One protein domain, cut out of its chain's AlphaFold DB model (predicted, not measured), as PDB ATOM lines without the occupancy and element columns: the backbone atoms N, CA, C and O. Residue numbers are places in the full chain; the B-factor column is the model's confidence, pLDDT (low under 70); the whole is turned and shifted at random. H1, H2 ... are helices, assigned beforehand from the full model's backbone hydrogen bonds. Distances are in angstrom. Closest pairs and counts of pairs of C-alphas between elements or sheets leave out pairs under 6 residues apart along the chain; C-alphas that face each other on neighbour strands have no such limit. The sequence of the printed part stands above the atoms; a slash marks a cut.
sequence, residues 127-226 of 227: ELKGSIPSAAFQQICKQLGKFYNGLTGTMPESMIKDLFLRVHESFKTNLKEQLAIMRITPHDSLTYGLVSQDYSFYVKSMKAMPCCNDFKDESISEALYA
ATOM      1  N   GLU A 127     -66.846-105.019  12.468       88.69
ATOM      2  CA  GLU A 127     -67.201-105.156  11.065       88.69
ATOM      3  C   GLU A 127     -68.560-105.846  10.933       88.69
ATOM      4  O   GLU A 127     -68.812-106.884  11.543       88.69
ATOM      5  N   LEU A 128     -69.423-105.307  10.070       82.94
ATOM      6  CA  LEU A 128     -70.751-105.865   9.767       82.94
ATOM      7  C   LEU A 128     -70.711-106.985   8.720       82.94
ATOM      8  O   LEU A 128     -71.655-107.192   7.961       82.94
ATOM      9  N   LYS A 129     -69.587-107.695   8.645       75.50
ATOM     10  CA  LYS A 129     -69.359-108.784   7.699       75.50
ATOM     11  C   LYS A 129     -69.219-110.079   8.488       75.50
ATOM     12  O   LYS A 129     -68.354-110.184   9.349       75.50
ATOM     13  N   GLY A 130     -70.055-111.069   8.184       73.38
ATOM     14  CA  GLY A 130     -69.986-112.395   8.804       73.38
ATOM     15  C   GLY A 130     -71.269-112.804   9.521       73.38
ATOM     16  O   GLY A 130     -72.364-112.392   9.147       73.38
ATOM     17  N   SER A 131     -71.131-113.677  10.520       82.44
ATOM     18  CA  SER A 131     -72.245-114.192  11.318       82.44
ATOM     19  C   SER A 131     -72.761-113.156  12.310       82.44
ATOM     20  O   SER A 131     -71.969-112.424  12.901       82.44
ATOM     21  N   ILE A 132     -74.066-113.183  12.569       86.44
ATOM     22  CA  ILE A 132     -74.694-112.437  13.660       86.44
ATOM     23  C   ILE A 132     -74.974-113.406  14.821       86.44
ATOM     24  O   ILE A 132     -75.544-114.474  14.581       86.44
ATOM     25  N   PRO A 133     -74.599-113.070  16.070       92.56
ATOM     26  CA  PRO A 133     -73.946-111.826  16.481       92.56
ATOM     27  C   PRO A 133     -72.490-111.740  16.009       92.56
ATOM     28  O   PRO A 133     -71.787-112.757  15.975       92.56
ATOM     29  N   SER A 134     -72.037-110.531  15.680       94.88
ATOM     30  CA  SER A 134     -70.666-110.257  15.248       94.88
ATOM     31  C   SER A 134     -69.651-110.588  16.342       94.88
ATOM     32  O   SER A 134     -69.949-110.562  17.540       94.88
ATOM     33  N   ALA A 135     -68.407-110.871  15.942       94.50
ATOM     34  CA  ALA A 135     -67.333-111.197  16.881       94.50
ATOM     35  C   ALA A 135     -67.105-110.085  17.927       94.50
ATOM     36  O   ALA A 135     -66.888-110.383  19.104       94.50
ATOM     37  N   ALA A 136     -67.231-108.815  17.521       95.94
ATOM     38  CA  ALA A 136     -67.139-107.667  18.418       95.94
ATOM     39  C   ALA A 136     -68.231-107.711  19.500       95.94
ATOM     40  O   ALA A 136     -67.924-107.649  20.690       95.94
ATOM     41  N   PHE A 137     -69.497-107.907  19.118       96.81
ATOM     42  CA  PHE A 137     -70.612-107.975  20.067       96.81
ATOM     43  C   PHE A 137     -70.555-109.210  20.971       96.81
ATOM     44  O   PHE A 137     -70.845-109.112  22.167       96.81
ATOM     45  N   GLN A 138     -70.103-110.357  20.453       96.19
ATOM     46  CA  GLN A 138     -69.826-111.540  21.272       96.19
ATOM     47  C   GLN A 138     -68.772-111.244  22.346       96.19
ATOM     48  O   GLN A 138     -68.947-111.607  23.513       96.19
ATOM     49  N   GLN A 139     -67.686-110.559  21.980       97.00
ATOM     50  CA  GLN A 139     -66.608-110.229  22.903       97.00
ATOM     51  C   GLN A 139     -67.021-109.163  23.929       97.00
ATOM     52  O   GLN A 139     -66.694-109.319  25.109       97.00
ATOM     53  N   ILE A 140     -67.786-108.145  23.521       97.94
ATOM     54  CA  ILE A 140     -68.391-107.152  24.426       97.94
ATOM     55  C   ILE A 140     -69.236-107.868  25.485       97.94
ATOM     56  O   ILE A 140     -68.970-107.736  26.680       97.94
ATOM     57  N   CYS A 141     -70.192-108.702  25.066       97.62
ATOM     58  CA  CYS A 141     -71.084-109.416  25.985       97.62
ATOM     59  C   CYS A 141     -70.316-110.370  26.911       97.62
ATOM     60  O   CYS A 141     -70.592-110.446  28.110       97.62
ATOM     61  N   LYS A 142     -69.288-111.047  26.389       97.38
ATOM     62  CA  LYS A 142     -68.405-111.907  27.184       97.38
ATOM     63  C   LYS A 142     -67.661-111.130  28.270       97.38
ATOM     64  O   LYS A 142     -67.541-111.632  29.389       97.38
ATOM     65  N   GLN A 143     -67.140-109.939  27.973       97.12
ATOM     66  CA  GLN A 143     -66.474-109.128  28.994       97.12
ATOM     67  C   GLN A 143     -67.450-108.508  29.983       97.12
ATOM     68  O   GLN A 143     -67.127-108.472  31.165       97.12
ATOM     69  N   LEU A 144     -68.642-108.097  29.547       97.56
ATOM     70  CA  LEU A 144     -69.698-107.642  30.454       97.56
ATOM     71  C   LEU A 144     -70.071-108.743  31.454       97.56
ATOM     72  O   LEU A 144     -70.135-108.484  32.652       97.56
ATOM     73  N   GLY A 145     -70.199-109.994  30.999       97.25
ATOM     74  CA  GLY A 145     -70.414-111.142  31.886       97.25
ATOM     75  C   GLY A 145     -69.258-111.374  32.868       97.25
ATOM     76  O   GLY A 145     -69.482-111.613  34.053       97.25
ATOM     77  N   LYS A 146     -68.001-111.252  32.422       96.69
ATOM     78  CA  LYS A 146     -66.834-111.336  33.323       96.69
ATOM     79  C   LYS A 146     -66.785-110.191  34.330       96.69
ATOM     80  O   LYS A 146     -66.424-110.422  35.482       96.69
ATOM     81  N   PHE A 147     -67.126-108.982  33.898       97.31
ATOM     82  CA  PHE A 147     -67.212-107.802  34.746       97.31
ATOM     83  C   PHE A 147     -68.270-108.015  35.830       97.31
ATOM     84  O   PHE A 147     -67.927-107.940  37.005       97.31
ATOM     85  N   TYR A 148     -69.486-108.426  35.452       97.38
ATOM     86  CA  TYR A 148     -70.552-108.818  36.381       97.38
ATOM     87  C   TYR A 148     -70.067-109.851  37.405       97.38
ATOM     88  O   TYR A 148     -70.110-109.593  38.607       97.38
ATOM     89  N   ASN A 149     -69.495-110.967  36.941       96.06
ATOM     90  CA  ASN A 149     -68.986-112.029  37.814       96.06
ATOM     91  C   ASN A 149     -67.890-111.542  38.781       96.06
ATOM     92  O   ASN A 149     -67.750-112.064  39.886       96.06
ATOM     93  N   GLY A 150     -67.104-110.538  38.379       96.12
ATOM     94  CA  GLY A 150     -66.097-109.901  39.228       96.12
ATOM     95  C   GLY A 150     -66.680-109.038  40.353       96.12
ATOM     96  O   GLY A 150     -66.000-108.830  41.358       96.12
ATOM     97  N   LEU A 151     -67.917-108.555  40.196       97.50
ATOM     98  CA  LEU A 151     -68.635-107.731  41.172       97.50
ATOM     99  C   LEU A 151     -69.529-108.572  42.094       97.50
ATOM    100  O   LEU A 151     -69.642-108.277  43.290       97.50
ATOM    101  N   THR A 152     -70.156-109.624  41.556       96.38
ATOM    102  CA  THR A 152     -71.060-110.500  42.313       96.38
ATOM    103  C   THR A 152     -70.378-111.139  43.517       96.38
ATOM    104  O   THR A 152     -69.184-111.446  43.497       96.38
ATOM    105  N   GLY A 153     -71.139-111.323  44.594       94.62
ATOM    106  CA  GLY A 153     -70.628-111.829  45.870       94.62
ATOM    107  C   GLY A 153     -69.842-110.797  46.686       94.62
ATOM    108  O   GLY A 153     -69.600-111.030  47.866       94.62
ATOM    109  N   THR A 154     -69.474-109.653  46.097       95.75
ATOM    110  CA  THR A 154     -68.836-108.536  46.812       95.75
ATOM    111  C   THR A 154     -69.788-107.352  46.937       95.75
ATOM    112  O   THR A 154     -69.996-106.835  48.033       95.75
ATOM    113  N   MET A 155     -70.380-106.918  45.821       96.56
ATOM    114  CA  MET A 155     -71.280-105.765  45.778       96.56
ATOM    115  C   MET A 155     -72.753-106.203  45.801       96.56
ATOM    116  O   MET A 155     -73.081-107.240  45.222       96.56
ATOM    117  N   PRO A 156     -73.648-105.429  46.449       96.06
ATOM    118  CA  PRO A 156     -75.088-105.664  46.380       96.06
ATOM    119  C   PRO A 156     -75.619-105.553  44.949       96.06
ATOM    120  O   PRO A 156     -75.143-104.723  44.174       96.06
ATOM    121  N   GLU A 157     -76.656-106.327  44.626       95.38
ATOM    122  CA  GLU A 157     -77.248-106.351  43.282       95.38
ATOM    123  C   GLU A 157     -77.744-104.983  42.808       95.38
ATOM    124  O   GLU A 157     -77.538-104.644  41.648       95.38
ATOM    125  N   SER A 158     -78.319-104.167  43.697       95.25
ATOM    126  CA  SER A 158     -78.753-102.803  43.362       95.25
ATOM    127  C   SER A 158     -77.599-101.925  42.877       95.25
ATOM    128  O   SER A 158     -77.720-101.224  41.883       95.25
ATOM    129  N   MET A 159     -76.439-102.028  43.523       96.06
ATOM    130  CA  MET A 159     -75.254-101.256  43.156       96.06
ATOM    131  C   MET A 159     -74.637-101.746  41.844       96.06
ATOM    132  O   MET A 159     -74.151-100.947  41.044       96.06
ATOM    133  N   ILE A 160     -74.663-103.062  41.608       97.31
ATOM    134  CA  ILE A 160     -74.244-103.640  40.327       97.31
ATOM    135  C   ILE A 160     -75.185-103.159  39.219       97.31
ATOM    136  O   ILE A 160     -74.717-102.728  38.171       97.31
ATOM    137  N   LYS A 161     -76.497-103.158  39.460       96.44
ATOM    138  CA  LYS A 161     -77.487-102.632  38.521       96.44
ATOM    139  C   LYS A 161     -77.217-101.167  38.168       96.44
ATOM    140  O   LYS A 161     -77.143-100.846  36.985       96.44
ATOM    141  N   ASP A 162     -76.981-100.310  39.159       96.25
ATOM    142  CA  ASP A 162     -76.659 -98.893  38.932       96.25
ATOM    143  C   ASP A 162     -75.382 -98.710  38.097       96.25
ATOM    144  O   ASP A 162     -75.329 -97.851  37.214       96.25
ATOM    145  N   LEU A 163     -74.357 -99.541  38.327       97.06
ATOM    146  CA  LEU A 163     -73.153 -99.577  37.492       97.06
ATOM    147  C   LEU A 163     -73.492 -99.946  36.044       97.06
ATOM    148  O   LEU A 163     -73.077 -99.247  35.122       97.06
ATOM    149  N   PHE A 164     -74.259-101.016  35.834       97.19
ATOM    150  CA  PHE A 164     -74.623-101.478  34.496       97.19
ATOM    151  C   PHE A 164     -75.524-100.492  33.747       97.19
ATOM    152  O   PHE A 164     -75.404-100.396  32.529       97.19
ATOM    153  N   LEU A 165     -76.355 -99.711  34.445       96.00
ATOM    154  CA  LEU A 165     -77.119 -98.621  33.835       96.00
ATOM    155  C   LEU A 165     -76.177 -97.556  33.260       96.00
ATOM    156  O   LEU A 165     -76.304 -97.185  32.098       96.00
ATOM    157  N   ARG A 166     -75.163 -97.126  34.021       96.69
ATOM    158  CA  ARG A 166     -74.169 -96.154  33.523       96.69
ATOM    159  C   ARG A 166     -73.317 -96.722  32.385       96.69
ATOM    160  O   ARG A 166     -73.048 -96.019  31.415       96.69
ATOM    161  N   VAL A 167     -72.923 -97.995  32.476       96.38
ATOM    162  CA  VAL A 167     -72.196 -98.697  31.402       96.38
ATOM    163  C   VAL A 167     -73.041 -98.776  30.133       96.38
ATOM    164  O   VAL A 167     -72.516 -98.599  29.038       96.38
ATOM    165  N   HIS A 168     -74.346 -99.007  30.265       95.56
ATOM    166  CA  HIS A 168     -75.268 -99.038  29.138       95.56
ATOM    167  C   HIS A 168     -75.404 -97.672  28.454       95.56
ATOM    168  O   HIS A 168     -75.308 -97.594  27.231       95.56
ATOM    169  N   GLU A 169     -75.546 -96.586  29.218       95.38
ATOM    170  CA  GLU A 169     -75.596 -95.227  28.658       95.38
ATOM    171  C   GLU A 169     -74.293 -94.835  27.940       95.38
ATOM    172  O   GLU A 169     -74.324 -94.308  26.822       95.38
ATOM    173  N   SER A 170     -73.137 -95.166  28.528       95.69
ATOM    174  CA  SER A 170     -71.836 -94.990  27.866       95.69
ATOM    175  C   SER A 170     -71.752 -95.827  26.583       95.69
ATOM    176  O   SER A 170     -71.356 -95.317  25.533       95.69
ATOM    177  N   PHE A 171     -72.190 -97.090  26.612       96.81
ATOM    178  CA  PHE A 171     -72.212 -97.939  25.422       96.81
ATOM    179  C   PHE A 171     -73.070 -97.349  24.301       96.81
ATOM    180  O   PHE A 171     -72.617 -97.318  23.160       96.81
ATOM    181  N   LYS A 172     -74.274 -96.851  24.606       95.88
ATOM    182  CA  LYS A 172     -75.156 -96.216  23.612       95.88
ATOM    183  C   LYS A 172     -74.493 -95.007  22.959       95.88
ATOM    184  O   LYS A 172     -74.528 -94.879  21.736       95.88
ATOM    185  N   THR A 173     -73.842 -94.165  23.759       95.81
ATOM    186  CA  THR A 173     -73.089 -93.003  23.259       95.81
ATOM    187  C   THR A 173     -71.973 -93.440  22.307       95.81
ATOM    188  O   THR A 173     -71.946 -93.016  21.153       95.81
ATOM    189  N   ASN A 174     -71.128 -94.379  22.740       96.19
ATOM    190  CA  ASN A 174     -70.015 -94.897  21.940       96.19
ATOM    191  C   ASN A 174     -70.482 -95.623  20.664       96.19
ATOM    192  O   ASN A 174     -69.878 -95.488  19.601       96.19
ATOM    193  N   LEU A 175     -71.582 -96.376  20.736       96.62
ATOM    194  CA  LEU A 175     -72.172 -97.049  19.580       96.62
ATOM    195  C   LEU A 175     -72.683 -96.033  18.552       96.62
ATOM    196  O   LEU A 175     -72.443 -96.198  17.358       96.62
ATOM    197  N   LYS A 176     -73.353 -94.967  19.002       95.62
ATOM    198  CA  LYS A 176     -73.838 -93.888  18.131       95.62
ATOM    199  C   LYS A 176     -72.695 -93.195  17.392       95.62
ATOM    200  O   LYS A 176     -72.808 -92.952  16.191       95.62
ATOM    201  N   GLU A 177     -71.598 -92.912  18.089       95.25
ATOM    202  CA  GLU A 177     -70.382 -92.351  17.492       95.25
ATOM    203  C   GLU A 177     -69.762 -93.307  16.467       95.25
ATOM    204  O   GLU A 177     -69.446 -92.896  15.348       95.25
ATOM    205  N   GLN A 178     -69.667 -94.599  16.793       96.25
ATOM    206  CA  GLN A 178     -69.114 -95.599  15.880       96.25
ATOM    207  C   GLN A 178     -69.958 -95.754  14.605       96.25
ATOM    208  O   GLN A 178     -69.406 -95.814  13.505       96.25
ATOM    209  N   LEU A 179     -71.292 -95.751  14.712       94.62
ATOM    210  CA  LEU A 179     -72.178 -95.781  13.542       94.62
ATOM    211  C   LEU A 179     -71.983 -94.553  12.642       94.62
ATOM    212  O   LEU A 179     -71.986 -94.688  11.417       94.62
ATOM    213  N   ALA A 180     -71.754 -93.375  13.233       94.19
ATOM    214  CA  ALA A 180     -71.456 -92.158  12.485       94.19
ATOM    215  C   ALA A 180     -70.127 -92.269  11.713       94.19
ATOM    216  O   ALA A 180     -70.075 -91.908  10.536       94.19
ATOM    217  N   ILE A 181     -69.080 -92.833  12.331       95.12
ATOM    218  CA  ILE A 181     -67.779 -93.098  11.684       95.12
ATOM    219  C   ILE A 181     -67.940 -94.074  10.514       95.12
ATOM    220  O   ILE A 181     -67.412 -93.837   9.425       95.12
ATOM    221  N   MET A 182     -68.714 -95.144  10.707       93.69
ATOM    222  CA  MET A 182     -69.004 -96.146   9.676       93.69
ATOM    223  C   MET A 182     -69.992 -95.652   8.605       93.69
ATOM    224  O   MET A 182     -70.227 -96.359   7.627       93.69
ATOM    225  N   ARG A 183     -70.555 -94.443   8.763       93.00
ATOM    226  CA  ARG A 183     -71.576 -93.835   7.886       93.00
ATOM    227  C   ARG A 183     -72.842 -94.684   7.742       93.00
ATOM    228  O   ARG A 183     -73.498 -94.657   6.703       93.00
ATOM    229  N   ILE A 184     -73.197 -95.418   8.791       91.44
ATOM    230  CA  ILE A 184     -74.410 -96.233   8.823       91.44
ATOM    231  C   ILE A 184     -75.543 -95.377   9.362       91.44
ATOM    232  O   ILE A 184     -75.423 -94.747  10.412       91.44
ATOM    233  N   THR A 185     -76.660 -95.368   8.646       88.31
ATOM    234  CA  THR A 185     -77.844 -94.601   9.034       88.31
ATOM    235  C   THR A 185     -79.074 -95.501   9.038       88.31
ATOM    236  O   THR A 185     -79.090 -96.498   8.313       88.31
ATOM    237  N   PRO A 186     -80.140 -95.137   9.775       86.88
ATOM    238  CA  PRO A 186     -81.413 -95.856   9.720       86.88
ATOM    239  C   PRO A 186     -82.035 -95.946   8.314       86.88
ATOM    240  O   PRO A 186     -82.927 -96.760   8.094       86.88
ATOM    241  N   HIS A 187     -81.587 -95.119   7.360       85.88
ATOM    242  CA  HIS A 187     -82.050 -95.155   5.971       85.88
ATOM    243  C   HIS A 187     -81.450 -96.315   5.159       85.88
ATOM    244  O   HIS A 187     -82.052 -96.726   4.168       85.88
ATOM    245  N   ASP A 188     -80.308 -96.873   5.578       85.31
ATOM    246  CA  ASP A 188     -79.738 -98.095   4.999       85.31
ATOM    247  C   ASP A 188     -80.331 -99.327   5.699       85.31
ATOM    248  O   ASP A 188     -79.752 -99.886   6.630       85.31
ATOM    249  N   SER A 189     -81.534 -99.721   5.278       84.31
ATOM    250  CA  SER A 189     -82.359-100.722   5.968       84.31
ATOM    251  C   SER A 189     -81.698-102.097   6.126       84.31
ATOM    252  O   SER A 189     -81.899-102.749   7.151       84.31
ATOM    253  N   LEU A 190     -80.894-102.534   5.153       86.56
ATOM    254  CA  LEU A 190     -80.190-103.819   5.202       86.56
ATOM    255  C   LEU A 190     -79.075-103.788   6.247       86.56
ATOM    256  O   LEU A 190     -79.081-104.596   7.177       86.56
ATOM    257  N   THR A 191     -78.151-102.832   6.132       89.19
ATOM    258  CA  THR A 191     -77.007-102.707   7.050       89.19
ATOM    259  C   THR A 191     -77.474-102.379   8.465       89.19
ATOM    260  O   THR A 191     -77.005-102.975   9.437       89.19
ATOM    261  N   TYR A 192     -78.457-101.488   8.594       90.94
ATOM    262  CA  TYR A 192     -79.048-101.132   9.880       90.94
ATOM    263  C   TYR A 192     -79.815-102.306  10.507       90.94
ATOM    264  O   TYR A 192     -79.825-102.457  11.727       90.94
ATOM    265  N   GLY A 193     -80.393-103.195   9.693       91.50
ATOM    266  CA  GLY A 193     -80.977-104.453  10.156       91.50
ATOM    267  C   GLY A 193     -79.960-105.366  10.848       91.50
ATOM    268  O   GLY A 193     -80.262-105.907  11.912       91.50
ATOM    269  N   LEU A 194     -78.743-105.492  10.303       92.19
ATOM    270  CA  LEU A 194     -77.654-106.276  10.913       92.19
ATOM    271  C   LEU A 194     -77.210-105.664  12.250       92.19
ATOM    272  O   LEU A 194     -77.122-106.360  13.261       92.19
ATOM    273  N   VAL A 195     -77.021-104.342  12.268       94.25
ATOM    274  CA  VAL A 195     -76.719-103.560  13.478       94.25
ATOM    275  C   VAL A 195     -77.779-103.781  14.566       94.25
ATOM    276  O   VAL A 195     -77.451-103.982  15.735       94.25
ATOM    277  N   SER A 196     -79.056-103.782  14.184       94.38
ATOM    278  CA  SER A 196     -80.176-103.973  15.106       94.38
ATOM    279  C   SER A 196     -80.176-105.369  15.743       94.38
ATOM    280  O   SER A 196     -80.510-105.517  16.921       94.38
ATOM    281  N   GLN A 197     -79.753-106.403  15.007       94.56
ATOM    282  CA  GLN A 197     -79.626-107.759  15.550       94.56
ATOM    283  C   GLN A 197     -78.451-107.884  16.534       94.56
ATOM    284  O   GLN A 197     -78.615-108.500  17.588       94.56
ATOM    285  N   ASP A 198     -77.306-107.262  16.237       95.81
ATOM    286  CA  ASP A 198     -76.164-107.178  17.160       95.81
ATOM    287  C   ASP A 198     -76.553-106.455  18.458       95.81
ATOM    288  O   ASP A 198     -76.344-106.970  19.560       95.81
ATOM    289  N   TYR A 199     -77.220-105.303  18.343       96.50
ATOM    290  CA  TYR A 199     -77.733-104.572  19.500       96.50
ATOM    291  C   TYR A 199     -78.747-105.398  20.306       96.50
ATOM    292  O   TYR A 199     -78.653-105.475  21.531       96.50
ATOM    293  N   SER A 200     -79.657-106.106  19.632       95.69
ATOM    294  CA  SER A 200     -80.610-107.011  20.290       95.69
ATOM    295  C   SER A 200     -79.905-108.135  21.057       95.69
ATOM    296  O   SER A 200     -80.335-108.509  22.149       95.69
ATOM    297  N   PHE A 201     -78.813-108.683  20.517       96.12
ATOM    298  CA  PHE A 201     -77.991-109.669  21.218       96.12
ATOM    299  C   PHE A 201     -77.330-109.077  22.473       96.12
ATOM    300  O   PHE A 201     -77.326-109.720  23.527       96.12
ATOM    301  N   TYR A 202     -76.832-107.842  22.391       97.06
ATOM    302  CA  TYR A 202     -76.297-107.114  23.541       97.06
ATOM    303  C   TYR A 202     -77.355-106.893  24.635       97.06
ATOM    304  O   TYR A 202     -77.111-107.247  25.790       97.06
ATOM    305  N   VAL A 203     -78.552-106.401  24.288       96.50
ATOM    306  CA  VAL A 203     -79.645-106.170  25.256       96.50
ATOM    307  C   VAL A 203     -80.058-107.479  25.930       96.50
ATOM    308  O   VAL A 203     -80.170-107.541  27.155       96.50
ATOM    309  N   LYS A 204     -80.204-108.565  25.161       95.50
ATOM    310  CA  LYS A 204     -80.491-109.900  25.714       95.50
ATOM    311  C   LYS A 204     -79.401-110.378  26.672       95.50
ATOM    312  O   LYS A 204     -79.720-110.951  27.710       95.50
ATOM    313  N   SER A 205     -78.133-110.121  26.355       95.62
ATOM    314  CA  SER A 205     -77.002-110.488  27.215       95.62
ATOM    315  C   SER A 205     -76.980-109.689  28.521       95.62
ATOM    316  O   SER A 205     -76.688-110.256  29.572       95.62
ATOM    317  N   MET A 206     -77.338-108.404  28.482       95.25
ATOM    318  CA  MET A 206     -77.519-107.573  29.679       95.25
ATOM    319  C   MET A 206     -78.661-108.108  30.550       95.25
ATOM    320  O   MET A 206     -78.468-108.352  31.737       95.25
ATOM    321  N   LYS A 207     -79.824-108.393  29.949       95.44
ATOM    322  CA  LYS A 207     -81.007-108.926  30.649       95.44
ATOM    323  C   LYS A 207     -80.814-110.334  31.214       95.44
ATOM    324  O   LYS A 207     -81.526-110.725  32.133       95.44
ATOM    325  N   ALA A 208     -79.858-111.100  30.691       95.06
ATOM    326  CA  ALA A 208     -79.503-112.407  31.237       95.06
ATOM    327  C   ALA A 208     -78.799-112.312  32.605       95.06
ATOM    328  O   ALA A 208     -78.725-113.310  33.322       95.06
ATOM    329  N   MET A 209     -78.282-111.138  32.982       94.25
ATOM    330  CA  MET A 209     -77.708-110.920  34.308       94.25
ATOM    331  C   MET A 209     -78.834-110.739  35.338       94.25
ATOM    332  O   MET A 209     -79.701-109.889  35.124       94.25
ATOM    333  N   PRO A 210     -78.819-111.464  36.476       93.19
ATOM    334  CA  PRO A 210     -79.897-111.441  37.469       93.19
ATOM    335  C   PRO A 210     -80.381-110.045  37.878       93.19
ATOM    336  O   PRO A 210     -81.582-109.795  37.898       93.19
ATOM    337  N   CYS A 211     -79.458-109.112  38.138       92.50
ATOM    338  CA  CYS A 211     -79.796-107.763  38.598       92.50
ATOM    339  C   CYS A 211     -80.207-106.791  37.476       92.50
ATOM    340  O   CYS A 211     -80.536-105.645  37.767       92.50
ATOM    341  N   CYS A 212     -80.142-107.213  36.210       92.19
ATOM    342  CA  CYS A 212     -80.428-106.384  35.035       92.19
ATOM    343  C   CYS A 212     -81.580-106.948  34.185       92.19
ATOM    344  O   CYS A 212     -81.775-106.526  33.047       92.19
ATOM    345  N   ASN A 213     -82.345-107.909  34.708       90.94
ATOM    346  CA  ASN A 213     -83.424-108.578  33.977       90.94
ATOM    347  C   ASN A 213     -84.554-107.632  33.528       90.94
ATOM    348  O   ASN A 213     -85.217-107.895  32.523       90.94
ATOM    349  N   ASP A 214     -84.734-106.524  34.242       89.88
ATOM    350  CA  ASP A 214     -85.725-105.485  33.994       89.88
ATOM    351  C   ASP A 214     -85.194-104.328  33.138       89.88
ATOM    352  O   ASP A 214     -85.891-103.327  32.961       89.88
ATOM    353  N   PHE A 215     -83.987-104.455  32.569       87.44
ATOM    354  CA  PHE A 215     -83.516-103.511  31.560       87.44
ATOM    355  C   PHE A 215     -84.519-103.439  30.410       87.44
ATOM    356  O   PHE A 215     -85.021-104.459  29.916       87.44
ATOM    357  N   LYS A 216     -84.802-102.204  29.993       86.81
ATOM    358  CA  LYS A 216     -85.765-101.902  28.941       86.81
ATOM    359  C   LYS A 216     -85.393-102.665  27.670       86.81
ATOM    360  O   LYS A 216     -84.261-102.598  27.200       86.81
ATOM    361  N   ASP A 217     -86.365-103.398  27.131       85.50
ATOM    362  CA  ASP A 217     -86.245-104.027  25.817       85.50
ATOM    363  C   ASP A 217     -86.519-102.955  24.763       85.50
ATOM    364  O   ASP A 217     -87.655-102.764  24.334       85.50
ATOM    365  N   GLU A 218     -85.502-102.152  24.471       89.62
ATOM    366  CA  GLU A 218     -85.590-101.098  23.469       89.62
ATOM    367  C   GLU A 218     -84.906-101.515  22.170       89.62
ATOM    368  O   GLU A 218     -83.898-102.222  22.155       89.62
ATOM    369  N   SER A 219     -85.471-101.071  21.053       90.75
ATOM    370  CA  SER A 219     -84.815-101.151  19.755       90.75
ATOM    371  C   SER A 219     -83.608-100.214  19.710       90.75
ATOM    372  O   SER A 219     -83.561 -99.202  20.411       90.75
ATOM    373  N   ILE A 220     -82.652-100.485  18.817       92.56
ATOM    374  CA  ILE A 220     -81.499 -99.591  18.652       92.56
ATOM    375  C   ILE A 220     -81.923 -98.159  18.275       92.56
ATOM    376  O   ILE A 220     -81.300 -97.188  18.695       92.56
ATOM    377  N   SER A 221     -83.020 -98.001  17.531       90.12
ATOM    378  CA  SER A 221     -83.523 -96.675  17.168       90.12
ATOM    379  C   SER A 221     -84.057 -95.903  18.374       90.12
ATOM    380  O   SER A 221     -83.774 -94.715  18.508       90.12
ATOM    381  N   GLU A 222     -84.791 -96.567  19.269       89.19
ATOM    382  CA  GLU A 222     -85.237 -95.965  20.530       89.19
ATOM    383  C   GLU A 222     -84.038 -95.637  21.420       89.19
ATOM    384  O   GLU A 222     -83.934 -94.523  21.921       89.19
ATOM    385  N   ALA A 223     -83.087 -96.564  21.530       88.19
ATOM    386  CA  ALA A 223     -81.895 -96.404  22.349       88.19
ATOM    387  C   ALA A 223     -81.035 -95.197  21.943       88.19
ATOM    388  O   ALA A 223     -80.509 -94.487  22.799       88.19
ATOM    389  N   LEU A 224     -80.854 -94.972  20.638       89.88
ATOM    390  CA  LEU A 224     -79.914 -93.970  20.126       89.88
ATOM    391  C   LEU A 224     -80.565 -92.626  19.757       89.88
ATOM    392  O   LEU A 224     -79.853 -91.613  19.658       89.88
ATOM    393  N   TYR A 225     -81.882 -92.606  19.521       84.06
ATOM    394  CA  TYR A 225     -82.585 -91.446  18.960       84.06
ATOM    395  C   TYR A 225     -83.902 -91.070  19.656       84.06
ATOM    396  O   TYR A 225     -84.496 -90.064  19.256       84.06
ATOM    397  N   ALA A 226     -84.368 -91.801  20.676       74.75
ATOM    398  CA  ALA A 226     -85.466 -91.296  21.501       74.75
ATOM    399  C   ALA A 226     -85.022 -90.010  22.226       74.75
ATOM    400  O   ALA A 226     -83.897 -89.927  22.721       74.75
TER     401      ALA A 226
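Overview. This is residues 127 to 226 of the 227 residues of the protein "Vacuolar protein sorting-associated protein 54" of Toxocara canis (UniProt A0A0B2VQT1). Three long helices, H1, H2 and H3, run side by side up and down the long axis as a three-helix bundle, their centres set in a triangle, and the short H4 crosses over H2 and H3. The bundle is only partly closed, for H1 comes close to H2 and H2 comes near H3 without clear touch, while the long link after H3 folds back to bring the chain to H4. The printed part has 100 residues, with four named helices in the order H1, H2, H3, H4 and no named strand, and its class is all helix. It is compact, with a radius of gyration of the C-alphas of 14.1 A, yet elongated, spanning 44 by 28 by 20 A.

Arrangement. Begin with the longest helix, H2, residues 157 to 181. With its residues 172 to 176 alone, H2 touches H4, residues 220 to 225; their lines are about perpendicular, at 77 degrees, and the closest C-alphas are those of Lys 172 and Leu 224, 6.3 A apart. H3, residues 189 to 207, is near H2, with 9 pairs of C-alphas within 10 A, the closest at 8.3 A. With its residues 196 to 200, H3 only just touches H4, with 3 pairs of C-alphas within 8 A; the closest are those of Ser 196 and Ile 220, 5.8 A apart, and the lines are about perpendicular at 79 degrees. Now look at H1, residues 135 to 151: its residues 137 to 144 touch residues 198 to 206 of H3, the same way at a shallow tilt of 17 degrees, the closest C-alphas being those of Cys 141 and Ser 205, 6.1 A apart. H1 and H2 are close but not clearly touching; the C-alphas of Leu 151 and Ile 160 are closest at 7.0 A, and the helices run opposite ways at a shallow tilt of 22 degrees. H1 and H4 are apart. In H1, H2, H3 and H4 every O i to N i+4 pair is within hydrogen-bond range.

Along the chain. Find C-alpha 157 at (-77.248, -106.351, 43.282); from there H2, residues 157 to 181, runs 35.5 A. H1, residues 135 to 151, starts at C-alpha 135, (-67.333, -111.197, 16.881), and is 24.6 A long. H3, residues 189 to 207, is 26.0 A long, and H4, residues 220 to 225, ends at C-alpha 225, (-82.585, -91.446, 18.960).

Size, cuts and confidence. The C-alphas farthest apart, those of Thr 154 and His 187, are 45.0 A apart. The printed part has no cut. The link from H1 to H2 is tight, that from H2 to H3 short, and that from H3 to H4, residues 208 to 219, long. The mean pLDDT of the printed part is 93.0, and no printed residue is under 70.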